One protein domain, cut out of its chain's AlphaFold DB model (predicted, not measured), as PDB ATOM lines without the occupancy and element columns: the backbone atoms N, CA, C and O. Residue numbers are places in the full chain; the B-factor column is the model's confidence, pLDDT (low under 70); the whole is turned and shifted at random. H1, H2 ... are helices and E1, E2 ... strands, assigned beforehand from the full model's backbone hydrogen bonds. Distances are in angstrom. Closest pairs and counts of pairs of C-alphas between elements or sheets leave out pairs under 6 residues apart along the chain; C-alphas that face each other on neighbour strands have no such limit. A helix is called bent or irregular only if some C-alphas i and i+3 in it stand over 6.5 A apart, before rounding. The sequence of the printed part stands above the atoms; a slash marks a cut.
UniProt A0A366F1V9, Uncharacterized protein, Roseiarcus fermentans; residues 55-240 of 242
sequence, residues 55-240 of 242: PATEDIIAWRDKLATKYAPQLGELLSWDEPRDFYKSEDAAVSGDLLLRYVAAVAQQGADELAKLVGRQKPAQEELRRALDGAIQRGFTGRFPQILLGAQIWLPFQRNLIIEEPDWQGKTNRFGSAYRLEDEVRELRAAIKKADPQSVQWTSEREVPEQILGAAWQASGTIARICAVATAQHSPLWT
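AT A GLANCE: This is residues 55 to 240 of the 242 residues of an uncharacterized protein of Roseiarcus fermentans (UniProt A0A366F1V9). Two long helices, H6 and H8, lie side by side and run opposite ways, with H2 crossing one side of the pair and H4 over the far side of H2; a small, staggered sheet of three strands sits where H6 begins and H8 ends, and the short helices H3 and H7 sit toward the other end. H1 is set off to one side of this core, beyond H8, and is joined to it by the long unnamed stretch 76 to 93. The printed part has 186 residues, with eight named helices and three named strands in the order H1 H2 H3 H4 H5 E1 E2 E3 H6 H7 H8; the sheet runs E1 E3 E2 and is mixed, and the class is mostly helix. The whole is compact, with a radius of gyration of the C-alphas of 16.8 A and spans of 44 by 39 by 33 A.

HOW THE PARTS SIT: H1, residues 57 to 75, touches no named helix but is near H8, residues 213 to 233, with 5 pairs of C-alphas within 10 A. H2, residues 94 to 108, touches residues 213 to 221 of H8 about perpendicular, at 86 degrees; their closest C-alphas, of Leu 101 and Ala 217, are 4.4 A apart. H2 only just touches H6, residues 179 to 196, with 3 pairs of C-alphas within 8 A, the closest those of Ala 105 and Leu 189 at 6.8 A. H3, residues 112 to 116, touches residues 192 to 196 of H6, closest at the C-alphas of Ala 116 and Ala 196, 4.9 A. H4, residues 126 to 138, touches residues 102 to 107 of H2 at a steep tilt of 52 degrees, the same way, closest at the C-alphas of Ala 106 and Ala 136, 5.7 A. H5, residues 146 to 150, touches residues 181 to 186 of H6, closest at the C-alphas of Gln 147 and Leu 182, 5.2 A. E3, residues 173 to 178, is the inner strand: E1, residues 154 to 156, is parallel to it, with N 156 and O 177 at 2.8 A, and E2, residues 164 to 167, forms an antiparallel hairpin with it, with N 166 and O 174 at 2.9 A. H5, H6 and H8 are on the sheet but each only grazes it. H6 and H8 touch at a shallow tilt of 29 degrees, opposite ways, closest at the C-alphas of Glu 183 and Cys 228, 5.4 A. H7, residues 198 to 202, touches residues 214 to 218 of H8, closest at the C-alphas of Ser 200 and Gly 215, 5.6 A. Every O i to N i+4 pair is within hydrogen-bond range in H3, H4, H5, H6 and H8, against 13 of 15 in H1, 9 of 11 in H2 and 0 of 1 in H7, where 1 of 2 O i to N i+3 pairs is within range.

IN THESE COORDINATES: H1 begins at C-alpha 57 (129.063, 64.474, 121.852) and spans 25.5 A; it has a kink of 26 degrees near residue 69 and is irregular, with C-alphas 70 and 73 lying 7.2 A apart. H2 spans 21.3 A, H4 18.0 A, E3 16.8 A and H6 25.5 A, from C-alpha 179 (107.034, 61.808, 103.657). H8 spans 30.1 A and ends at C-alpha 233 (111.920, 59.988, 94.988).

THE WHOLE: The two C-alphas farthest apart, of Trp 169 and Gln 199, are 47.8 A apart. The printed part has no cut, and the link H1 to H2 is the long one, with 18 residues. The mean pLDDT of the printed part is 73.1; 76 residues are under 70, among them 55 to 97, 167 to 173, 203 to 211 and 233 to 240.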
ATOM      1  N   PRO A  55     123.569  59.907 123.836       54.56
ATOM      2  CA  PRO A  55     124.809  59.728 123.090       54.56
ATOM      3  C   PRO A  55     125.865  60.733 123.547       54.56
ATOM      4  O   PRO A  55     125.532  61.878 123.868       54.56
ATOM      5  N   ALA A  56     127.132  60.321 123.570       61.78
ATOM      6  CA  ALA A  56     128.212  61.264 123.817       61.78
ATOM      7  C   ALA A  56     128.316  62.248 122.640       61.78
ATOM      8  O   ALA A  56     128.004  61.905 121.498       61.78
ATOM      9  N   THR A  57     128.800  63.465 122.897       59.03
ATOM     10  CA  THR A  57     129.063  64.474 121.852       59.03
ATOM     11  C   THR A  57     129.896  63.907 120.699       59.03
ATOM     12  O   THR A  57     129.633  64.185 119.533       59.03
ATOM     13  N   GLU A  58     130.860  63.049 121.024       65.19
ATOM     14  CA  GLU A  58     131.739  62.352 120.084       65.19
ATOM     15  C   GLU A  58     130.952  61.470 119.099       65.19
ATOM     16  O   GLU A  58     131.193  61.506 117.892       65.19
ATOM     17  N   ASP A  59     129.958  60.732 119.603       60.78
ATOM     18  CA  ASP A  59     129.094  59.858 118.803       60.78
ATOM     19  C   ASP A  59     128.185  60.674 117.877       60.78
ATOM     20  O   ASP A  59     127.940  60.286 116.732       60.78
ATOM     21  N   ILE A  60     127.710  61.826 118.361       57.72
ATOM     22  CA  ILE A  60     126.894  62.768 117.586       57.72
ATOM     23  C   ILE A  60     127.717  63.342 116.431       57.72
ATOM     24  O   ILE A  60     127.244  63.352 115.294       57.72
ATOM     25  N   ILE A  61     128.955  63.770 116.689       66.94
ATOM     26  CA  ILE A  61     129.868  64.273 115.652       66.94
ATOM     27  C   ILE A  61     130.167  63.171 114.626       66.94
ATOM     28  O   ILE A  61     130.001  63.386 113.426       66.94
ATOM     29  N   ALA A  62     130.510  61.963 115.076       65.44
ATOM     30  CA  ALA A  62     130.788  60.844 114.177       65.44
ATOM     31  C   ALA A  62     129.570  60.460 113.316       65.44
ATOM     32  O   ALA A  62     129.705  60.057 112.158       65.44
ATOM     33  N   TRP A  63     128.360  60.570 113.863       63.53
ATOM     34  CA  TRP A  63     127.125  60.386 113.108       63.53
ATOM     35  C   TRP A  63     126.884  61.511 112.094       63.53
ATOM     36  O   TRP A  63     126.523  61.218 110.952       63.53
ATOM     37  N   ARG A  64     127.118  62.775 112.477       63.19
ATOM     38  CA  ARG A  64     126.984  63.951 111.599       63.19
ATOM     39  C   ARG A  64     127.859  63.787 110.363       63.19
ATOM     40  O   ARG A  64     127.381  63.937 109.239       63.19
ATOM     41  N   ASP A  65     129.100  63.365 110.574       68.19
ATOM     42  CA  ASP A  65     130.060  63.100 109.505       68.19
ATOM     43  C   ASP A  65     129.591  61.956 108.588       68.19
ATOM     44  O   ASP A  65     129.687  62.050 107.359       68.19
ATOM     45  N   LYS A  66     129.002  60.890 109.153       63.00
ATOM     46  CA  LYS A  66     128.409  59.790 108.370       63.00
ATOM     47  C   LYS A  66     127.227  60.253 107.521       63.00
ATOM     48  O   LYS A  66     127.118  59.818 106.377       63.00
ATOM     49  N   LEU A  67     126.350  61.113 108.042       55.53
ATOM     50  CA  LEU A  67     125.237  61.663 107.266       55.53
ATOM     51  C   LEU A  67     125.720  62.587 106.154       55.53
ATOM     52  O   LEU A  67     125.278  62.432 105.015       55.53
ATOM     53  N   ALA A  68     126.639  63.501 106.475       62.66
ATOM     54  CA  ALA A  68     127.236  64.399 105.497       62.66
ATOM     55  C   ALA A  68     127.845  63.595 104.343       62.66
ATOM     56  O   ALA A  68     127.539  63.848 103.182       62.66
ATOM     57  N   THR A  69     128.598  62.543 104.670       67.50
ATOM     58  CA  THR A  69     129.199  61.633 103.687       67.50
ATOM     59  C   THR A  69     128.152  60.859 102.886       67.50
ATOM     60  O   THR A  69     128.264  60.741 101.669       67.50
ATOM     61  N   LYS A  70     127.122  60.320 103.550       57.97
ATOM     62  CA  LYS A  70     126.084  59.505 102.904       57.97
ATOM     63  C   LYS A  70     125.293  60.300 101.865       57.97
ATOM     64  O   LYS A  70     124.986  59.762 100.802       57.97
ATOM     65  N   TYR A  71     124.936  61.543 102.184       50.06
ATOM     66  CA  TYR A  71     124.069  62.355 101.331       50.06
ATOM     67  C   TYR A  71     124.832  63.269 100.371       50.06
ATOM     68  O   TYR A  71     124.248  63.687  99.374       50.06
ATOM     69  N   ALA A  72     126.130  63.506 100.580       65.38
ATOM     70  CA  ALA A  72     126.916  64.376  99.706       65.38
ATOM     71  C   ALA A  72     126.827  64.048  98.203       65.38
ATOM     72  O   ALA A  72     126.577  64.963  97.417       65.38
ATOM     73  N   PRO A  73     126.917  62.776  97.765       52.62
ATOM     74  CA  PRO A  73     126.786  62.441  96.345       52.62
ATOM     75  C   PRO A  73     125.397  62.732  95.761       52.62
ATOM     76  O   PRO A  73     125.257  62.864  94.550       52.62
ATOM     77  N   GLN A  74     124.364  62.785  96.606       54.25
ATOM     78  CA  GLN A  74     122.968  62.976  96.196       54.25
ATOM     79  C   GLN A  74     122.577  64.452  96.161       54.25
ATOM     80  O   GLN A  74     121.698  64.845  95.401       54.25
ATOM     81  N   LEU A  75     123.223  65.251  97.007       50.75
ATOM     82  CA  LEU A  75     122.955  66.674  97.166       50.75
ATOM     83  C   LEU A  75     123.899  67.535  96.327       50.75
ATOM     84  O   LEU A  75     123.571  68.672  96.016       50.75
ATOM     85  N   GLY A  76     125.041  66.975  95.921       62.69
ATOM     86  CA  GLY A  76     126.103  67.709  95.239       62.69
ATOM     87  C   GLY A  76     127.024  68.469  96.196       62.69
ATOM     88  O   GLY A  76     127.921  69.166  95.732       62.69
ATOM     89  N   GLU A  77     126.838  68.319  97.510       59.88
ATOM     90  CA  GLU A  77     127.556  69.057  98.555       59.88
ATOM     91  C   GLU A  77     127.482  68.370  99.925       59.88
ATOM     92  O   GLU A  77     126.605  67.547 100.186       59.88
ATOM     93  N   LEU A  78     128.389  68.734 100.830       60.84
ATOM     94  CA  LEU A  78     128.398  68.218 102.198       60.84
ATOM     95  C   LEU A  78     127.383  68.950 103.078       60.84
ATOM     96  O   LEU A  78     127.334  70.176 103.101       60.84
ATOM     97  N   LEU A  79     126.651  68.185 103.891       52.12
ATOM     98  CA  LEU A  79     125.860  68.743 104.986       52.12
ATOM     99  C   LEU A  79     126.797  69.485 105.961       52.12
ATOM    100  O   LEU A  79     127.694  68.866 106.536       52.12
ATOM    101  N   SER A  80     126.588  70.784 106.164       53.41
ATOM    102  CA  SER A  80     127.234  71.563 107.231       53.41
ATOM    103  C   SER A  80     126.312  71.716 108.439       53.41
ATOM    104  O   SER A  80     125.099  71.607 108.290       53.41
ATOM    105  N   TRP A  81     126.884  71.992 109.614       55.66
ATOM    106  CA  TRP A  81     126.160  72.136 110.880       55.66
ATOM    107  C   TRP A  81     126.530  73.467 111.539       55.66
ATOM    108  O   TRP A  81     127.710  73.789 111.643       55.66
ATOM    109  N   ASP A  82     125.530  74.210 111.996       45.31
ATOM    110  CA  ASP A  82     125.675  75.568 112.545       45.31
ATOM    111  C   ASP A  82     126.151  75.569 114.008       45.31
ATOM    112  O   ASP A  82     126.559  76.592 114.553       45.31
ATOM    113  N   GLU A  83     126.095  74.406 114.655       46.72
ATOM    114  CA  GLU A  83     126.627  74.209 115.994       46.72
ATOM    115  C   GLU A  83     128.117  73.889 115.935       46.72
ATOM    116  O   GLU A  83     128.514  72.924 115.264       46.72
ATOM    117  N   PRO A  84     128.948  74.641 116.673       53.00
ATOM    118  CA  PRO A  84     130.366  74.363 116.719       53.00
ATOM    119  C   PRO A  84     130.599  73.030 117.449       53.00
ATOM    120  O   PRO A  84     129.757  72.559 118.215       53.00
ATOM    121  N   ARG A  85     131.732  72.366 117.187       54.72
ATOM    122  CA  ARG A  85     132.034  71.027 117.743       54.72
ATOM    123  C   ARG A  85     132.109  71.009 119.280       54.72
ATOM    124  O   ARG A  85     132.019  69.943 119.877       54.72
ATOM    125  N   ASP A  86     132.260  72.179 119.887       46.56
ATOM    126  CA  ASP A  86     132.314  72.487 121.316       46.56
ATOM    127  C   ASP A  86     131.008  73.126 121.835       46.56
ATOM    128  O   ASP A  86     131.024  73.974 122.727       46.56
ATOM    129  N   PHE A  87     129.857  72.723 121.288       45.75
ATOM    130  CA  PHE A  87     128.557  73.244 121.706       45.75
ATOM    131  C   PHE A  87     128.284  73.024 123.207       45.75
ATOM    132  O   PHE A  87     128.408  71.923 123.750       45.75
ATOM    133  N   TYR A  88     127.855  74.091 123.885       38.53
ATOM    134  CA  TYR A  88     127.285  74.013 125.229       38.53
ATOM    135  C   TYR A  88     125.803  73.650 125.135       38.53
ATOM    136  O   TYR A  88     125.143  73.961 124.146       38.53
ATOM    137  N   LYS A  89     125.265  73.036 126.195       39.72
ATOM    138  CA  LYS A  89     123.826  72.808 126.396       39.72
ATOM    139  C   LYS A  89     123.115  74.164 126.548       39.72
ATOM    140  O   LYS A  89     122.790  74.570 127.659       39.72
ATOM    141  N   SER A  90     122.988  74.915 125.459       35.06
ATOM    142  CA  SER A  90     122.249  76.171 125.405       35.06
ATOM    143  C   SER A  90     120.777  75.873 125.130       35.06
ATOM    144  O   SER A  90     120.428  74.795 124.645       35.06
ATOM    145  N   GLU A  91     119.895  76.815 125.460       36.06
ATOM    146  CA  GLU A  91     118.488  76.802 125.041       36.06
ATOM    147  C   GLU A  91     118.392  77.132 123.533       36.06
ATOM    148  O   GLU A  91     117.951  78.189 123.097       36.06
ATOM    149  N   ASP A  92     118.933  76.184 122.779       39.62
ATOM    150  CA  ASP A  92     119.033  75.887 121.359       39.62
ATOM    151  C   ASP A  92     118.408  76.834 120.306       39.62
ATOM    152  O   ASP A  92     117.197  77.097 120.254       39.62
ATOM    153  N   ALA A  93     119.258  77.257 119.364       32.84
ATOM    154  CA  ALA A  93     118.896  77.989 118.152       32.84
ATOM    155  C   ALA A  93     118.261  77.080 117.085       32.84
ATOM    156  O   ALA A  93     117.504  77.565 116.245       32.84
ATOM    157  N   ALA A  94     118.471  75.766 117.129       35.31
ATOM    158  CA  ALA A  94     117.938  74.851 116.122       35.31
ATOM    159  C   ALA A  94     116.566  74.269 116.495       35.31
ATOM    160  O   ALA A  94     115.719  74.050 115.626       35.31
ATOM    161  N   VAL A  95     116.263  74.227 117.799       47.91
ATOM    162  CA  VAL A  95     114.884  74.160 118.306       47.91
ATOM    163  C   VAL A  95     114.079  75.380 117.847       47.91
ATOM    164  O   VAL A  95     112.862  75.329 117.874       47.91
ATOM    165  N   SER A  96     114.691  76.476 117.379       56.81
ATOM    166  CA  SER A  96     113.914  77.614 116.883       56.81
ATOM    167  C   SER A  96     113.275  77.344 115.517       56.81
ATOM    168  O   SER A  96     112.075  77.525 115.400       56.81
ATOM    169  N   GLY A  97     113.996  76.859 114.502       64.94
ATOM    170  CA  GLY A  97     113.488  76.816 113.121       64.94
ATOM    171  C   GLY A  97     112.321  75.850 112.897       64.94
ATOM    172  O   GLY A  97     111.275  76.252 112.386       64.94
ATOM    173  N   ASP A  98     112.469  74.586 113.305       72.69
ATOM    174  CA  ASP A  98     111.408  73.573 113.172       72.69
ATOM    175  C   ASP A  98     110.226  73.864 114.109       72.69
ATOM    176  O   ASP A  98     109.068  73.812 113.696       72.69
ATOM    177  N   LEU A  99     110.487  74.282 115.353       76.75
ATOM    178  CA  LEU A  99     109.422  74.695 116.270       76.75
ATOM    179  C   LEU A  99     108.672  75.922 115.747       76.75
ATOM    180  O   LEU A  99     107.451  75.980 115.869       76.75
ATOM    181  N   LEU A 100     109.378  76.885 115.146       82.94
ATOM    182  CA  LEU A 100     108.769  78.044 114.498       82.94
ATOM    183  C   LEU A 100     107.993  77.625 113.253       82.94
ATOM    184  O   LEU A 100     106.913  78.157 113.034       82.94
ATOM    185  N   LEU A 101     108.454  76.636 112.484       86.81
ATOM    186  CA  LEU A 101     107.678  76.078 111.380       86.81
ATOM    187  C   LEU A 101     106.377  75.432 111.873       86.81
ATOM    188  O   LEU A 101     105.312  75.710 111.322       86.81
ATOM    189  N   ARG A 102     106.434  74.620 112.933       88.62
ATOM    190  CA  ARG A 102     105.249  74.003 113.552       88.62
ATOM    191  C   ARG A 102     104.321  75.050 114.161       88.62
ATOM    192  O   ARG A 102     103.106  74.951 114.011       88.62
ATOM    193  N   TYR A 103     104.875  76.078 114.796       89.69
ATOM    194  CA  TYR A 103     104.116  77.221 115.300       89.69
ATOM    195  C   TYR A 103     103.416  77.959 114.156       89.69
ATOM    196  O   TYR A 103     102.208  78.171 114.211       89.69
ATOM    197  N   VAL A 104     104.135  78.280 113.081       93.50
ATOM    198  CA  VAL A 104     103.585  78.931 111.887       93.50
ATOM    199  C   VAL A 104     102.509  78.057 111.244       93.50
ATOM    200  O   VAL A 104     101.463  78.578 110.870       93.50
ATOM    201  N   ALA A 105     102.683  76.733 111.198       94.06
ATOM    202  CA  ALA A 105     101.646  75.798 110.762       94.06
ATOM    203  C   ALA A 105     100.406  75.843 111.675       94.06
ATOM    204  O   ALA A 105      99.277  75.900 111.185       94.06
ATOM    205  N   ALA A 106     100.595  75.866 112.998       91.75
ATOM    206  CA  ALA A 106      99.516  75.959 113.983       91.75
ATOM    207  C   ALA A 106      98.750  77.292 113.904       91.75
ATOM    208  O   ALA A 106      97.531  77.316 114.096       91.75
ATOM    209  N   VAL A 107      99.441  78.393 113.597       93.06
ATOM    210  CA  VAL A 107      98.836  79.709 113.335       93.06
ATOM    211  C   VAL A 107      98.103  79.697 111.991       93.06
ATOM    212  O   VAL A 107      96.946  80.098 111.917       93.06
ATOM    213  N   ALA A 108      98.710  79.145 110.940       93.06
ATOM    214  CA  ALA A 108      98.111  79.048 109.609       93.06
ATOM    215  C   ALA A 108      96.817  78.217 109.571       93.06
ATOM    216  O   ALA A 108      95.959  78.454 108.719       93.06
ATOM    217  N   GLN A 109      96.652  77.253 110.484       89.75
ATOM    218  CA  GLN A 109      95.390  76.524 110.655       89.75
ATOM    219  C   GLN A 109      94.233  77.408 111.130       89.75
ATOM    220  O   GLN A 109      93.079  77.059 110.891       89.75
ATOM    221  N   GLN A 110      94.523  78.514 111.815       88.56
ATOM    222  CA  GLN A 110      93.509  79.431 112.338       88.56
ATOM    223  C   GLN A 110      93.020  80.407 111.260       88.56
ATOM    224  O   GLN A 110      91.892  80.882 111.332       88.56
ATOM    225  N   GLY A 111      93.833  80.666 110.232       86.38
ATOM    226  CA  GLY A 111      93.453  81.481 109.083       86.38
ATOM    227  C   GLY A 111      94.651  82.131 108.396       86.38
ATOM    228  O   GLY A 111      95.731  82.256 108.971       86.38
ATOM    229  N   ALA A 112      94.459  82.571 107.151       80.94
ATOM    230  CA  ALA A 112      95.500  83.285 106.406       80.94
ATOM    231  C   ALA A 112      95.837  84.650 107.037       80.94
ATOM    232  O   ALA A 112      97.000  85.049 107.034       80.94
ATOM    233  N   ASP A 113      94.848  85.324 107.625       89.50
ATOM    234  CA  ASP A 113      95.036  86.629 108.272       89.50
ATOM    235  C   ASP A 113      95.877  86.526 109.553       89.50
ATOM    236  O   ASP A 113      96.565  87.473 109.923       89.50
ATOM    237  N   GLU A 114      95.888  85.361 110.207       92.06
ATOM    238  CA  GLU A 114      96.721  85.123 111.389       92.06
ATOM    239  C   GLU A 114      98.211  85.041 111.033       92.06
ATOM    240  O   GLU A 114      99.051  85.527 111.788       92.06
ATOM    241  N   LEU A 115      98.555  84.516 109.850       91.56
ATOM    242  CA  LEU A 115      99.938  84.526 109.360       91.56
ATOM    243  C   LEU A 115     100.448  85.944 109.093       91.56
ATOM    244  O   LEU A 115     101.601  86.242 109.395       91.56
ATOM    245  N   ALA A 116      99.595  86.826 108.568       92.00
ATOM    246  CA  ALA A 116      99.964  88.215 108.301       92.00
ATOM    247  C   ALA A 116     100.339  88.981 109.586       92.00
ATOM    248  O   ALA A 116     101.147  89.904 109.544       92.00
ATOM    249  N   LYS A 117      99.828  88.562 110.753       93.75
ATOM    250  CA  LYS A 117     100.206  89.141 112.053       93.75
ATOM    251  C   LYS A 117     101.620  88.759 112.501       93.75
ATOM    252  O   LYS A 117     102.121  89.343 113.457       93.75
ATOM    253  N   LEU A 118     102.254  87.775 111.860       92.06
ATOM    254  CA  LEU A 118     103.611  87.327 112.189       92.06
ATOM    255  C   LEU A 118     104.704  88.074 111.413       92.06
ATOM    256  O   LEU A 118     105.884  87.891 111.715       92.06
ATOM    257  N   VAL A 119     104.340  88.916 110.441       92.19
ATOM    258  CA  VAL A 119     105.301  89.688 109.640       92.19
ATOM    259  C   VAL A 119     106.132  90.594 110.550       92.19
ATOM    260  O   VAL A 119     105.589  91.355 111.350       92.19
ATOM    261  N   GLY A 120     107.459  90.480 110.456       86.19
ATOM    262  CA  GLY A 120     108.408  91.241 111.274       86.19
ATOM    263  C   GLY A 120     108.436  90.879 112.767       86.19
ATOM    264  O   GLY A 120     109.178  91.509 113.521       86.19
ATOM    265  N   ARG A 121     107.658  89.887 113.228       89.00
ATOM    266  CA  ARG A 121     107.703  89.442 114.630       89.00
ATOM    267  C   ARG A 121     108.935  88.580 114.881       89.00
ATOM    268  O   ARG A 121     109.244  87.688 114.097       89.00
ATOM    269  N   GLN A 122     109.573  88.816 116.023       86.62
ATOM    270  CA  GLN A 122     110.641  87.973 116.562       86.62
ATOM    271  C   GLN A 122     110.081  86.713 117.228       86.62
ATOM    272  O   GLN A 122     108.880  86.649 117.505       86.62
ATOM    273  N   LYS A 123     110.950  85.729 117.505       80.94
ATOM    274  CA  LYS A 123     110.610  84.482 118.220       80.94
ATOM    275  C   LYS A 123     109.667  84.755 119.412       80.94
ATOM    276  O   LYS A 123     110.002  85.569 120.277       80.94
ATOM    277  N   PRO A 124     108.498  84.092 119.483       80.56
ATOM    278  CA  PRO A 124     107.552  84.328 120.559       80.56
ATOM    279  C   PRO A 124     108.031  83.657 121.850       80.56
ATOM    280  O   PRO A 124     108.864  82.746 121.835       80.56
ATOM    281  N   ALA A 125     107.487  84.102 122.984       81.00
ATOM    282  CA  ALA A 125     107.786  83.496 124.275       81.00
ATOM    283  C   ALA A 125     107.372  82.013 124.300       81.00
ATOM    284  O   ALA A 125     106.404  81.609 123.649       81.00
ATOM    285  N   GLN A 126     108.063  81.206 125.108       74.38
ATOM    286  CA  GLN A 126     107.839  79.757 125.192       74.38
ATOM    287  C   GLN A 126     106.377  79.385 125.495       74.38
ATOM    288  O   GLN A 126     105.852  78.425 124.938       74.38
ATOM    289  N   GLU A 127     105.693  80.175 126.323       73.88
ATOM    290  CA  GLU A 127     104.289  79.941 126.666       73.88
ATOM    291  C   GLU A 127     103.331  80.191 125.486       73.88
ATOM    292  O   GLU A 127     102.324  79.498 125.351       73.88
ATOM    293  N   GLU A 128     103.645  81.142 124.597       82.25
ATOM    294  CA  GLU A 128     102.872  81.372 123.367       82.25
ATOM    295  C   GLU A 128     103.053  80.200 122.390       82.25
ATOM    296  O   GLU A 128     102.063  79.695 121.855       82.25
ATOM    297  N   LEU A 129     104.291  79.717 122.222       81.25
ATOM    298  CA  LEU A 129     104.598  78.527 121.419       81.25
ATOM    299  C   LEU A 129     103.826  77.310 121.930       81.25
ATOM    300  O   LEU A 129     103.110  76.659 121.168       81.25
ATOM    301  N   ARG A 130     103.931  77.042 123.235       76.88
ATOM    302  CA  ARG A 130     103.267  75.916 123.893       76.88
ATOM    303  C   ARG A 130     101.757  75.979 123.701       76.88
ATOM    304  O   ARG A 130     101.165  75.010 123.244       76.88
ATOM    305  N   ARG A 131     101.135  77.136 123.948       80.38
ATOM    306  CA  ARG A 131      99.687  77.322 123.773       80.38
ATOM    307  C   ARG A 131      99.230  77.063 122.339       80.38
ATOM    308  O   ARG A 131      98.195  76.429 122.139       80.38
ATOM    309  N   ALA A 132      99.968  77.559 121.348       86.38
ATOM    310  CA  ALA A 132      99.619  77.370 119.944       86.38
ATOM    311  C   ALA A 132      99.697  75.890 119.530       86.38
ATOM    312  O   ALA A 132      98.781  75.391 118.871       86.38
ATOM    313  N   LEU A 133     100.756  75.192 119.948       85.00
ATOM    314  CA  LEU A 133     100.970  73.777 119.640       85.00
ATOM    315  C   LEU A 133      99.996  72.872 120.399       85.00
ATOM    316  O   LEU A 133      99.344  72.041 119.773       85.00
ATOM    317  N   ASP A 134      99.816  73.087 121.703       82.56
ATOM    318  CA  ASP A 134      98.836  72.362 122.520       82.56
ATOM    319  C   ASP A 134      97.426  72.537 121.942       82.56
ATOM    320  O   ASP A 134      96.685  71.567 121.781       82.56
ATOM    321  N   GLY A 135      97.066  73.764 121.549       81.38
ATOM    322  CA  GLY A 135      95.788  74.044 120.899       81.38
ATOM    323  C   GLY A 135      95.629  73.324 119.557       81.38
ATOM    324  O   GLY A 135      94.534  72.869 119.232       81.38
ATOM    325  N   ALA A 136      96.701  73.193 118.773       82.00
ATOM    326  CA  ALA A 136      96.683  72.433 117.525       82.00
ATOM    327  C   ALA A 136      96.547  70.921 117.763       82.00
ATOM    328  O   ALA A 136      95.775  70.269 117.064       82.00
ATOM    329  N   ILE A 137      97.211  70.386 118.791       75.19
ATOM    330  CA  ILE A 137      97.092  68.981 119.205       75.19
ATOM    331  C   ILE A 137      95.674  68.675 119.701       75.19
ATOM    332  O   ILE A 137      95.104  67.655 119.320       75.19
ATOM    333  N   GLN A 138      95.071  69.557 120.505       75.00
ATOM    334  CA  GLN A 138      93.708  69.380 121.029       75.00
ATOM    335  C   GLN A 138      92.641  69.320 119.932       75.00
ATOM    336  O   GLN A 138      91.641  68.623 120.089       75.00
ATOM    337  N   ARG A 139      92.851  70.011 118.804       75.50
ATOM    338  CA  ARG A 139      91.975  69.905 117.623       75.50
ATOM    339  C   ARG A 139      92.133  68.576 116.871       75.50
ATOM    340  O   ARG A 139      91.329  68.282 115.992       75.50
ATOM    341  N   GLY A 140      93.135  67.778 117.236       64.75
ATOM    342  CA  GLY A 140      93.533  66.554 116.559       64.75
ATOM    343  C   GLY A 140      94.427  66.828 115.349       64.75
ATOM    344  O   GLY A 140      94.353  67.880 114.708       64.75
ATOM    345  N   PHE A 141      95.243  65.839 114.972       67.88
ATOM    346  CA  PHE A 141      96.020  65.845 113.721       67.88
ATOM    347  C   PHE A 141      95.131  65.637 112.477       67.88
ATOM    348  O   PHE A 141      95.487  64.931 111.541       67.88
ATOM    349  N   THR A 142      93.941  66.231 112.477       68.38
ATOM    350  CA  THR A 142      92.962  66.241 111.381       68.38
ATOM    351  C   THR A 142      92.900  67.605 110.692       68.38
ATOM    352  O   THR A 142      92.123  67.791 109.758       68.38
ATOM    353  N   GLY A 143      93.703  68.571 111.158       76.81
ATOM    354  CA  GLY A 143      93.788  69.911 110.585       76.81
ATOM    355  C   GLY A 143      94.487  69.956 109.221       76.81
ATOM    356  O   GLY A 143      94.710  68.939 108.577       76.81
ATOM    357  N   ARG A 144      94.839  71.165 108.773       88.56
ATOM    358  CA  ARG A 144      95.391  71.431 107.428       88.56
ATOM    359  C   ARG A 144      96.821  70.920 107.205       88.56
ATOM    360  O   ARG A 144      97.151  70.517 106.100       88.56
ATOM    361  N   PHE A 145      97.639  70.931 108.256       92.12
ATOM    362  CA  PHE A 145      99.064  70.560 108.227       92.12
ATOM    363  C   PHE A 145      99.382  69.424 109.217       92.12
ATOM    364  O   PHE A 145     100.146  69.625 110.167       92.12
ATOM    365  N   PRO A 146      98.702  68.271 109.110       89.50
ATOM    366  CA  PRO A 146      98.789  67.224 110.113       89.50
ATOM    367  C   PRO A 146     100.176  66.584 110.184       89.50
ATOM    368  O   PRO A 146     100.619  66.289 111.288       89.50
ATOM    369  N   GLN A 147     100.889  66.414 109.066       89.44
ATOM    370  CA  GLN A 147     102.226  65.812 109.048       89.44
ATOM    371  C   GLN A 147     103.298  66.758 109.595       89.44
ATOM    372  O   GLN A 147     104.198  66.295 110.295       89.44
ATOM    373  N   ILE A 148     103.192  68.066 109.326       89.19
ATOM    374  CA  ILE A 148     104.082  69.077 109.925       89.19
ATOM    375  C   ILE A 148     103.881  69.119 111.444       89.19
ATOM    376  O   ILE A 148     104.847  69.102 112.204       89.19
ATOM    377  N   LEU A 149     102.626  69.154 111.904       88.12
ATOM    378  CA  LEU A 149     102.315  69.228 113.334       88.12
ATOM    379  C   LEU A 149     102.591  67.929 114.085       88.12
ATOM    380  O   LEU A 149     102.821  67.980 115.293       88.12
ATOM    381  N   LEU A 150     102.572  66.786 113.393       82.50
ATOM    382  CA  LEU A 150     102.851  65.480 113.981       82.50
ATOM    383  C   LEU A 150     104.190  65.463 114.710       82.50
ATOM    384  O   LEU A 150     104.305  64.824 115.756       82.50
ATOM    385  N   GLY A 151     105.193  66.145 114.143       73.62
ATOM    386  CA  GLY A 151     106.535  66.167 114.702       73.62
ATOM    387  C   GLY A 151     107.123  64.771 114.885       73.62
ATOM    388  O   GLY A 151     107.789  64.527 115.889       73.62
ATOM    389  N   ALA A 152     106.792  63.847 113.973       70.12
ATOM    390  CA  ALA A 152     107.227  62.459 114.045       70.12
ATOM    391  C   ALA A 152     108.755  62.365 114.053       70.12
ATOM    392  O   ALA A 152     109.455  63.230 113.550       70.12
ATOM    393  N   GLN A 153     109.285  61.275 114.597       67.56
ATOM    394  CA  GLN A 153     110.713  60.981 114.449       67.56
ATOM    395  C   GLN A 153     110.999  60.306 113.103       67.56
ATOM    396  O   GLN A 153     112.108  60.366 112.576       67.56
ATOM    397  N   ILE A 154     109.991  59.638 112.536       71.38
ATOM    398  CA  ILE A 154     110.109  58.890 111.289       71.38
ATOM    399  C   ILE A 154     108.860  59.137 110.434       71.38
ATOM    400  O   ILE A 154     107.730  58.891 110.862       71.38
ATOM    401  N   TRP A 155     109.076  59.567 109.194       81.19
ATOM    402  CA  TRP A 155     108.079  59.575 108.129       81.19
ATOM    403  C   TRP A 155     108.374  58.445 107.155       81.19
ATOM    404  O   TRP A 155     109.510  58.219 106.738       81.19
ATOM    405  N   LEU A 156     107.326  57.732 106.775       81.75
ATOM    406  CA  LEU A 156     107.390  56.561 105.924       81.75
ATOM    407  C   LEU A 156     107.075  56.932 104.462       81.75
ATOM    408  O   LEU A 156     106.338  57.891 104.196       81.75
ATOM    409  N   PRO A 157     107.605  56.168 103.494       79.25
ATOM    410  CA  PRO A 157     107.501  56.479 102.070       79.25
ATOM    411  C   PRO A 157     106.169  56.005 101.463       79.25
ATOM    412  O   PRO A 157     106.143  55.216 100.523       79.25
ATOM    413  N   PHE A 158     105.039  56.476 101.995       81.50
ATOM    414  CA  PHE A 158     103.708  56.224 101.428       81.50
ATOM    415  C   PHE A 158     102.985  57.531 101.096       81.50
ATOM    416  O   PHE A 158     103.233  58.546 101.730       81.50
ATOM    417  N   GLN A 159     102.061  57.515 100.132       86.12
ATOM    418  CA  GLN A 159     101.380  58.724  99.623       86.12
ATOM    419  C   GLN A 159     100.118  59.140 100.396       86.12
ATOM    420  O   GLN A 159      99.609  60.245 100.229       86.12
ATOM    421  N   ARG A 160      99.556  58.246 101.212       83.62
ATOM    422  CA  ARG A 160      98.295  58.488 101.927       83.62
ATOM    423  C   ARG A 160      98.470  59.515 103.042       83.62
ATOM    424  O   ARG A 160      99.497  59.532 103.706       83.62
ATOM    425  N   ASN A 161      97.429  60.306 103.307       84.56
ATOM    426  CA  ASN A 161      97.361  61.139 104.511       84.56
ATOM    427  C   ASN A 161      96.970  60.302 105.729       84.56
ATOM    428  O   ASN A 161      95.860  60.407 106.242       84.56
ATOM    429  N   LEU A 162      97.870  59.404 106.117       83.38
ATOM    430  CA  LEU A 162      97.712  58.520 107.259       83.38
ATOM    431  C   LEU A 162      98.747  58.897 108.317       83.38
ATOM    432  O   LEU A 162      99.894  59.203 107.992       83.38
ATOM    433  N   ILE A 163      98.320  58.846 109.572       85.50
ATOM    434  CA  ILE A 163      99.199  58.849 110.734       85.50
ATOM    435  C   ILE A 163      99.061  57.470 111.359       85.50
ATOM    436  O   ILE A 163      97.945  57.023 111.625       85.50
ATOM    437  N   ILE A 164     100.183  56.780 111.527       80.81
ATOM    438  CA  ILE A 164     100.219  55.476 112.182       80.81
ATOM    439  C   ILE A 164     100.623  55.714 113.624       80.81
ATOM    440  O   ILE A 164     101.664  56.314 113.884       80.81
ATOM    441  N   GLU A 165      99.793  55.245 114.544       78.69
ATOM    442  CA  GLU A 165     100.080  55.240 115.969       78.69
ATOM    443  C   GLU A 165     100.350  53.797 116.398       78.69
ATOM    444  O   GLU A 165      99.464  52.947 116.318       78.69
ATOM    445  N   GLU A 166     101.576  53.512 116.822       70.44
ATOM    446  CA  GLU A 166     101.996  52.174 117.236       70.44
ATOM    447  C   GLU A 166     102.593  52.246 118.646       70.44
ATOM    448  O   GLU A 166     103.607  52.920 118.846       70.44
ATOM    449  N   PRO A 167     101.981  51.600 119.653       62.62
ATOM    450  CA  PRO A 167     102.596  51.491 120.964       62.62
ATOM    451  C   PRO A 167     103.853  50.626 120.874       62.62
ATOM    452  O   PRO A 167     103.832  49.534 120.308       62.62
ATOM    453  N   ASP A 168     104.948  51.099 121.459       60.44
ATOM    454  CA  ASP A 168     106.106  50.253 121.695       60.44
ATOM    455  C   ASP A 168     105.842  49.243 122.822       60.44
ATOM    456  O   ASP A 168     104.784  49.201 123.457       60.44
ATOM    457  N   TRP A 169     106.849  48.422 123.104       50.12
ATOM    458  CA  TRP A 169     106.803  47.409 124.157       50.12
ATOM    459  C   TRP A 169     106.645  47.986 125.579       50.12
ATOM    460  O   TRP A 169     106.373  47.224 126.506       50.12
ATOM    461  N   GLN A 170     106.795  49.302 125.769       54.38
ATOM    462  CA  GLN A 170     106.561  50.018 127.030       54.38
ATOM    463  C   GLN A 170     105.174  50.672 127.087       54.38
ATOM    464  O   GLN A 170     104.827  51.287 128.096       54.38
ATOM    465  N   GLY A 171     104.381  50.564 126.019       51.59
ATOM    466  CA  GLY A 171     103.102  51.251 125.882       51.59
ATOM    467  C   GLY A 171     103.235  52.723 125.488       51.59
ATOM    468  O   GLY A 171     102.234  53.440 125.508       51.59
ATOM    469  N   LYS A 172     104.433  53.197 125.114       61.78
ATOM    470  CA  LYS A 172     104.606  54.538 124.552       61.78
ATOM    471  C   LYS A 172     104.183  54.512 123.088       61.78
ATOM    472  O   LYS A 172     104.756  53.795 122.277       61.78
ATOM    473  N   THR A 173     103.195  55.324 122.734       67.19
ATOM    474  CA  THR A 173     102.721  55.441 121.352       67.19
ATOM    475  C   THR A 173     103.725  56.206 120.494       67.19
ATOM    476  O   THR A 173     103.887  57.418 120.643       67.19
ATOM    477  N   ASN A 174     104.380  55.502 119.574       70.94
ATOM    478  CA  ASN A 174     105.140  56.104 118.489       70.94
ATOM    479  C   ASN A 174     104.187  56.547 117.385       70.94
ATOM    480  O   ASN A 174     103.183  55.889 117.113       70.94
ATOM    481  N   ARG A 175     104.510  57.671 116.749       74.94
ATOM    482  CA  ARG A 175     103.718  58.224 115.653       74.94
ATOM    483  C   ARG A 175     104.555  58.318 114.393       74.94
ATOM    484  O   ARG A 175     105.660  58.857 114.430       74.94
ATOM    485  N   PHE A 176     103.990  57.849 113.290       81.12
ATOM    486  CA  PHE A 176     104.628  57.862 111.981       81.12
ATOM    487  C   PHE A 176     103.766  58.607 110.980       81.12
ATOM    488  O   PHE A 176     102.548  58.415 110.921       81.12
ATOM    489  N   GLY A 177     104.425  59.442 110.188       86.56
ATOM    490  CA  GLY A 177     103.797  60.228 109.141       86.56
ATOM    491  C   GLY A 177     104.129  59.743 107.734       86.56
ATOM    492  O   GLY A 177     104.874  58.783 107.546       86.56
ATOM    493  N   SER A 178     103.611  60.445 106.734       88.44
ATOM    494  CA  SER A 178     103.952  60.257 105.320       88.44
ATOM    495  C   SER A 178     104.949  61.316 104.857       88.44
ATOM    496  O   SER A 178     104.683  62.510 104.995       88.44
ATOM    497  N   ALA A 179     106.054  60.888 104.241       82.25
ATOM    498  CA  ALA A 179     107.034  61.808 103.657       82.25
ATOM    499  C   ALA A 179     106.445  62.594 102.468       82.25
ATOM    500  O   ALA A 179     106.656  63.797 102.354       82.25
ATOM    501  N   TYR A 180     105.626  61.936 101.643       88.50
ATOM    502  CA  TYR A 180     104.925  62.558 100.515       88.50
ATOM    503  C   TYR A 180     103.967  63.660 100.977       88.50
ATOM    504  O   TYR A 180     103.926  64.752 100.419       88.50
ATOM    505  N   ARG A 181     103.183  63.378 102.020       92.81
ATOM    506  CA  ARG A 181     102.211  64.336 102.552       92.81
ATOM    507  C   ARG A 181     102.891  65.471 103.298       92.81
ATOM    508  O   ARG A 181     102.447  66.604 103.169       92.81
ATOM    509  N   LEU A 182     103.985  65.186 104.003       89.94
ATOM    510  CA  LEU A 182     104.827  66.224 104.584       89.94
ATOM    511  C   LEU A 182     105.366  67.166 103.497       89.94
ATOM    512  O   LEU A 182     105.296  68.379 103.664       89.94
ATOM    513  N   GLU A 183     105.841  66.634 102.368       87.25
ATOM    514  CA  GLU A 183     106.311  67.443 101.237       87.25
ATOM    515  C   GLU A 183     105.232  68.404 100.713       87.25
ATOM    516  O   GLU A 183     105.484  69.602 100.541       87.25
ATOM    517  N   ASP A 184     104.020  67.892 100.489       92.00
ATOM    518  CA  ASP A 184     102.883  68.681 100.011       92.00
ATOM    519  C   ASP A 184     102.481  69.771 101.012       92.00
ATOM    520  O   ASP A 184     102.297  70.929 100.630       92.00
ATOM    521  N   GLU A 185     102.395  69.425 102.298       94.00
ATOM    522  CA  GLU A 185     102.063  70.369 103.367       94.00
ATOM    523  C   GLU A 185     103.106  71.473 103.493       94.00
ATOM    524  O   GLU A 185     102.766  72.643 103.667       94.00
ATOM    525  N   VAL A 186     104.387  71.125 103.370       90.69
ATOM    526  CA  VAL A 186     105.479  72.095 103.411       90.69
ATOM    527  C   VAL A 186     105.396  73.032 102.209       90.69
ATOM    528  O   VAL A 186     105.559  74.244 102.361       90.69
ATOM    529  N   ARG A 187     105.086  72.515 101.013       91.69
ATOM    530  CA  ARG A 187     104.876  73.336  99.811       91.69
ATOM    531  C   ARG A 187     103.709  74.308  99.993       91.69
ATOM    532  O   ARG A 187     103.830  75.486  99.653       91.69
ATOM    533  N   GLU A 188     102.604  73.832 100.557       94.62
ATOM    534  CA  GLU A 188     101.420  74.640 100.843       94.62
ATOM    535  C   GLU A 188     101.702  75.726 101.890       94.62
ATOM    536  O   GLU A 188     101.378  76.898 101.675       94.62
ATOM    537  N   LEU A 189     102.355  75.367 102.997       94.25
ATOM    538  CA  LEU A 189     102.706  76.307 104.056       94.25
ATOM    539  C   LEU A 189     103.672  77.380 103.549       94.25
ATOM    540  O   LEU A 189     103.491  78.558 103.846       94.25
ATOM    541  N   ARG A 190     104.643  77.014 102.706       92.75
ATOM    542  CA  ARG A 190     105.532  77.977 102.039       92.75
ATOM    543  C   ARG A 190     104.756  78.956 101.172       92.75
ATOM    544  O   ARG A 190     104.995  80.157 101.252       92.75
ATOM    545  N   ALA A 191     103.809  78.480 100.367       92.62
ATOM    546  CA  ALA A 191     102.970  79.371  99.569       92.62
ATOM    547  C   ALA A 191     102.190  80.359 100.456       92.62
ATOM    548  O   ALA A 191     102.089  81.539 100.116       92.62
ATOM    549  N   ALA A 192     101.701  79.903 101.614       94.38
ATOM    550  CA  ALA A 192     101.026  80.756 102.587       94.38
ATOM    551  C   ALA A 192     101.973  81.786 103.232       94.38
ATOM    552  O   ALA A 192     101.624  82.964 103.282       94.38
ATOM    553  N   ILE A 193     103.179  81.377 103.647       92.50
ATOM    554  CA  ILE A 193     104.209  82.277 104.194       92.50
ATOM    555  C   ILE A 193     104.577  83.345 103.162       92.50
ATOM    556  O   ILE A 193     104.488  84.523 103.472       92.50
ATOM    557  N   LYS A 194     104.886  82.960 101.917       92.19
ATOM    558  CA  LYS A 194     105.230  83.905 100.838       92.19
ATOM    559  C   LYS A 194     104.102  84.895 100.542       92.19
ATOM    560  O   LYS A 194     104.361  86.030 100.152       92.19
ATOM    561  N   LYS A 195     102.846  84.458 100.659       93.94
ATOM    562  CA  LYS A 195     101.686  85.336 100.476       93.94
ATOM    563  C   LYS A 195     101.568  86.347 101.620       93.94
ATOM    564  O   LYS A 195     101.222  87.493 101.355       93.94
ATOM    565  N   ALA A 196     101.818  85.919 102.857       93.25
ATOM    566  CA  ALA A 196     101.781  86.782 104.034       93.25
ATOM    567  C   ALA A 196     102.972  87.755 104.074       93.25
ATOM    568  O   ALA A 196     102.790  88.932 104.366       93.25
ATOM    569  N   ASP A 197     104.165  87.271 103.728       91.38
ATOM    570  CA  ASP A 197     105.414  88.023 103.696       91.38
ATOM    571  C   ASP A 197     106.194  87.743 102.400       91.38
ATOM    572  O   ASP A 197     106.976  86.793 102.319       91.38
ATOM    573  N   PRO A 198     106.027  88.571 101.357       90.50
ATOM    574  CA  PRO A 198     106.767  88.400 100.111       90.50
ATOM    575  C   PRO A 198     108.282  88.554 100.261       90.50
ATOM    576  O   PRO A 198     109.018  88.022  99.427       90.50
ATOM    577  N   GLN A 199     108.765  89.267 101.290       86.44
ATOM    578  CA  GLN A 199     110.202  89.412 101.538       86.44
ATOM    579  C   GLN A 199     110.809  88.119 102.072       86.44
ATOM    580  O   GLN A 199     112.028  87.944 101.986       86.44
ATOM    581  N   SER A 200     109.973  87.168 102.504       82.06
ATOM    582  CA  SER A 200     110.470  85.957 103.129       82.06
ATOM    583  C   SER A 200     111.342  85.094 102.232       82.06
ATOM    584  O   SER A 200     112.218  84.363 102.686       82.06
ATOM    585  N   VAL A 201     111.133  85.216 100.921       78.19
ATOM    586  CA  VAL A 201     111.889  84.500  99.892       78.19
ATOM    587  C   VAL A 201     113.366  84.887  99.847       78.19
ATOM    588  O   VAL A 201     114.158  84.146  99.275       78.19
ATOM    589  N   GLN A 202     113.736  86.038 100.420       72.81
ATOM    590  CA  GLN A 202     115.112  86.537 100.449       72.81
ATOM    591  C   GLN A 202     115.964  85.872 101.538       72.81
ATOM    592  O   GLN A 202     117.176  86.095 101.586       72.81
ATOM    593  N   TRP A 203     115.351  85.083 102.421       66.44
ATOM    594  CA  TRP A 203     116.041  84.350 103.474       66.44
ATOM    595  C   TRP A 203     116.432  82.966 102.951       66.44
ATOM    596  O   TRP A 203     115.609  82.059 102.821       66.44
ATOM    597  N   THR A 204     117.699  82.848 102.561       57.06
ATOM    598  CA  THR A 204     118.324  81.620 102.058       57.06
ATOM    599  C   THR A 204     119.258  81.035 103.116       57.06
ATOM    600  O   THR A 204     119.592  81.704 104.091       57.06
ATOM    601  N   SER A 205     119.722  79.798 102.908       52.06
ATOM    602  CA  SER A 205     120.692  79.119 103.785       52.06
ATOM    603  C   SER A 205     122.050  79.823 103.914       52.06
ATOM    604  O   SER A 205     122.867  79.407 104.721       52.06
ATOM    605  N   GLU A 206     122.299  80.861 103.116       45.56
ATOM    606  CA  GLU A 206     123.547  81.637 103.089       45.56
ATOM    607  C   GLU A 206     123.500  82.886 103.984       45.56
ATOM    608  O   GLU A 206     124.494  83.596 104.111       45.56
ATOM    609  N   ARG A 207     122.344  83.187 104.586       48.84
ATOM    610  CA  ARG A 207     122.175  84.291 105.537       48.84
ATOM    611  C   ARG A 207     122.014  83.728 106.945       48.84
ATOM    612  O   ARG A 207     121.440  82.653 107.112       48.84
ATOM    613  N   GLU A 208     122.510  84.459 107.947       50.66
ATOM    614  CA  GLU A 208     122.238  84.145 109.356       50.66
ATOM    615  C   GLU A 208     120.731  83.962 109.572       50.66
ATOM    616  O   GLU A 208     119.923  84.667 108.952       50.66
ATOM    617  N   VAL A 209     120.367  83.001 110.431       52.28
ATOM    618  CA  VAL A 209     118.968  82.690 110.746       52.28
ATOM    619  C   VAL A 209     118.268  83.989 111.134       52.28
ATOM    620  O   VAL A 209     118.680  84.625 112.108       52.28
ATOM    621  N   PRO A 210     117.217  84.402 110.405       55.91
ATOM    622  CA  PRO A 210     116.476  85.585 110.782       55.91
ATOM    623  C   PRO A 210     115.913  85.369 112.185       55.91
ATOM    624  O   PRO A 210     115.233  84.373 112.426       55.91
ATOM    625  N   GLU A 211     116.118  86.320 113.097       64.56
ATOM    626  CA  GLU A 211     115.415  86.310 114.391       64.56
ATOM    627  C   GLU A 211     113.877  86.311 114.200       64.56
ATOM    628  O   GLU A 211     113.111  85.915 115.090       64.56
ATOM    629  N   GLN A 212     113.430  86.730 113.007       80.38
ATOM    630  CA  GLN A 212     112.038  86.857 112.610       80.38
ATOM    631  C   GLN A 212     111.390  85.498 112.312       80.38
ATOM    632  O   GLN A 212     111.889  84.699 111.516       80.38
ATOM    633  N   ILE A 213     110.200  85.285 112.882       84.62
ATOM    634  CA  ILE A 213     109.446  84.022 112.859       84.62
ATOM    635  C   ILE A 213     109.271  83.471 111.444       84.62
ATOM    636  O   ILE A 213     109.579  82.306 111.183       84.62
ATOM    637  N   LEU A 214     108.746  84.296 110.530       86.94
ATOM    638  CA  LEU A 214     108.435  83.853 109.171       86.94
ATOM    639  C   LEU A 214     109.698  83.536 108.371       86.94
ATOM    640  O   LEU A 214     109.641  82.704 107.467       86.94
ATOM    641  N   GLY A 215     110.837  84.131 108.731       81.94
ATOM    642  CA  GLY A 215     112.105  83.848 108.078       81.94
ATOM    643  C   GLY A 215     112.762  82.570 108.519       81.94
ATOM    644  O   GLY A 215     113.100  81.745 107.668       81.94
ATOM    645  N   ALA A 216     112.809  82.338 109.825       77.75
ATOM    646  CA  ALA A 216     113.213  81.046 110.355       77.75
ATOM    647  C   ALA A 216     112.317  79.911 109.809       77.75
ATOM    648  O   ALA A 216     112.819  78.891 109.338       77.75
ATOM    649  N   ALA A 217     110.991  80.107 109.767       82.50
ATOM    650  CA  ALA A 217     110.060  79.117 109.216       82.50
ATOM    651  C   ALA A 217     110.218  78.917 107.693       82.50
ATOM    652  O   ALA A 217     110.123  77.791 107.187       82.50
ATOM    653  N   TRP A 218     110.485  79.983 106.931       83.06
ATOM    654  CA  TRP A 218     110.772  79.874 105.500       83.06
ATOM    655  C   TRP A 218     112.055  79.075 105.236       83.06
ATOM    656  O   TRP A 218     112.077  78.224 104.346       83.06
ATOM    657  N   GLN A 219     113.108  79.289 106.016       74.06
ATOM    658  CA  GLN A 219     114.349  78.532 105.879       74.06
ATOM    659  C   GLN A 219     114.148  77.054 106.250       74.06
ATOM    660  O   GLN A 219     114.448  76.171 105.440       74.06
ATOM    661  N   ALA A 220     113.530  76.780 107.406       77.06
ATOM    662  CA  ALA A 220     113.243  75.424 107.879       77.06
ATOM    663  C   ALA A 220     112.393  74.624 106.877       77.06
ATOM    664  O   ALA A 220     112.722  73.490 106.522       77.06
ATOM    665  N   SER A 221     111.338  75.239 106.338       80.94
ATOM    666  CA  SER A 221     110.488  74.602 105.324       80.94
ATOM    667  C   SER A 221     111.232  74.295 104.021       80.94
ATOM    668  O   SER A 221     110.943  73.289 103.381       80.94
ATOM    669  N   GLY A 222     112.201  75.119 103.611       72.00
ATOM    670  CA  GLY A 222     113.016  74.847 102.423       72.00
ATOM    671  C   GLY A 222     113.895  73.608 102.596       72.00
ATOM    672  O   GLY A 222     114.016  72.788 101.685       72.00
ATOM    673  N   THR A 223     114.469  73.436 103.784       70.75
ATOM    674  CA  THR A 223     115.262  72.253 104.135       70.75
ATOM    675  C   THR A 223     114.398  71.000 104.192       70.75
ATOM    676  O   THR A 223     114.703  70.029 103.500       70.75
ATOM    677  N   ILE A 224     113.276  71.035 104.919       76.62
ATOM    678  CA  ILE A 224     112.370  69.883 105.016       76.62
ATOM    679  C   ILE A 224     111.831  69.493 103.634       76.62
ATOM    680  O   ILE A 224     111.829  68.308 103.311       76.62
ATOM    681  N   ALA A 225     111.458  70.457 102.782       73.31
ATOM    682  CA  ALA A 225     110.989  70.173 101.424       73.31
ATOM    683  C   ALA A 225     112.023  69.404 100.589       73.31
ATOM    684  O   ALA A 225     111.668  68.438  99.918       73.31
ATOM    685  N   ARG A 226     113.304  69.803 100.644       65.81
ATOM    686  CA  ARG A 226     114.387  69.126  99.908       65.81
ATOM    687  C   ARG A 226     114.592  67.694 100.393       65.81
ATOM    688  O   ARG A 226     114.677  66.787  99.570       65.81
ATOM    689  N   ILE A 227     114.608  67.478 101.709       65.44
ATOM    690  CA  ILE A 227     114.776  66.132 102.272       65.44
ATOM    691  C   ILE A 227     113.573  65.250 101.931       65.44
ATOM    692  O   ILE A 227     113.751  64.099 101.531       65.44
ATOM    693  N   CYS A 228     112.355  65.789 102.049       71.94
ATOM    694  CA  CYS A 228     111.144  65.068 101.674       71.94
ATOM    695  C   CYS A 228     111.182  64.675 100.199       71.94
ATOM    696  O   CYS A 228     110.972  63.509  99.904       71.94
ATOM    697  N   ALA A 229     111.549  65.585  99.292       68.94
ATOM    698  CA  ALA A 229     111.648  65.282  97.866       68.94
ATOM    699  C   ALA A 229     112.627  64.127  97.575       68.94
ATOM    700  O   ALA A 229     112.323  63.248  96.766       68.94
ATOM    701  N   VAL A 230     113.772  64.075  98.267       66.69
ATOM    702  CA  VAL A 230     114.729  62.956  98.159       66.69
ATOM    703  C   VAL A 230     114.121  61.654  98.693       66.69
ATOM    704  O   VAL A 230     114.166  60.631  98.009       66.69
ATOM    705  N   ALA A 231     113.518  61.688  99.884       64.88
ATOM    706  CA  ALA A 231     112.882  60.530 100.517       64.88
ATOM    707  C   ALA A 231     111.723  59.968  99.670       64.88
ATOM    708  O   ALA A 231     111.634  58.758  99.457       64.88
ATOM    709  N   THR A 232     110.889  60.853  99.126       70.88
ATOM    710  CA  THR A 232     109.817  60.584  98.163       70.88
ATOM    711  C   THR A 232     110.378  59.898  96.915       70.88
ATOM    712  O   THR A 232     109.975  58.776  96.604       70.88
ATOM    713  N   ALA A 233     111.348  60.515  96.229       67.50
ATOM    714  CA  ALA A 233     111.920  59.988  94.988       67.50
ATOM    715  C   ALA A 233     112.569  58.606  95.177       67.50
ATOM    716  O   ALA A 233     112.410  57.714  94.342       67.50
ATOM    717  N   GLN A 234     113.258  58.403  96.300       68.06
ATOM    718  CA  GLN A 234     113.957  57.155  96.614       68.06
ATOM    719  C   GLN A 234     113.087  56.128  97.345       68.06
ATOM    720  O   GLN A 234     113.596  55.075  97.727       68.06
ATOM    721  N   HIS A 235     111.805  56.424  97.583       66.25
ATOM    722  CA  HIS A 235     110.910  55.582  98.381       66.25
ATOM    723  C   HIS A 235     111.537  55.163  99.724       66.25
ATOM    724  O   HIS A 235     111.423  54.019 100.161       66.25
ATOM    725  N   SER A 236     112.232  56.097 100.370       62.88
ATOM    726  CA  SER A 236     112.985  55.869 101.602       62.88
ATOM    727  C   SER A 236     112.324  56.572 102.789       62.88
ATOM    728  O   SER A 236     111.729  57.634 102.615       62.88
ATOM    729  N   PRO A 237     112.410  56.013 104.009       64.00
ATOM    730  CA  PRO A 237     111.941  56.709 105.199       64.00
ATOM    731  C   PRO A 237     112.769  57.975 105.458       64.00
ATOM    732  O   PRO A 237     113.993  57.971 105.308       64.00
ATOM    733  N   LEU A 238     112.097  59.038 105.893       64.19
ATOM    734  CA  LEU A 238     112.703  60.270 106.389       64.19
ATOM    735  C   LEU A 238     112.760  60.218 107.913       64.19
ATOM    736  O   LEU A 238     111.763  59.941 108.567       64.19
ATOM    737  N   TRP A 239     113.927  60.511 108.469       60.00
ATOM    738  CA  TRP A 239     114.179  60.487 109.903       60.00
ATOM    739  C   TRP A 239     114.476  61.910 110.359       60.00
ATOM    740  O   TRP A 239     115.384  62.542 109.816       60.00
ATOM    741  N   THR A 240     113.748  62.400 111.356       51.31
ATOM    742  CA  THR A 240     114.148  63.591 112.109       51.31
ATOM    743  C   THR A 240     114.265  63.230 113.573       51.31
ATOM    744  O   THR A 240     113.673  62.276 114.072       51.31
TER     745      THR A 240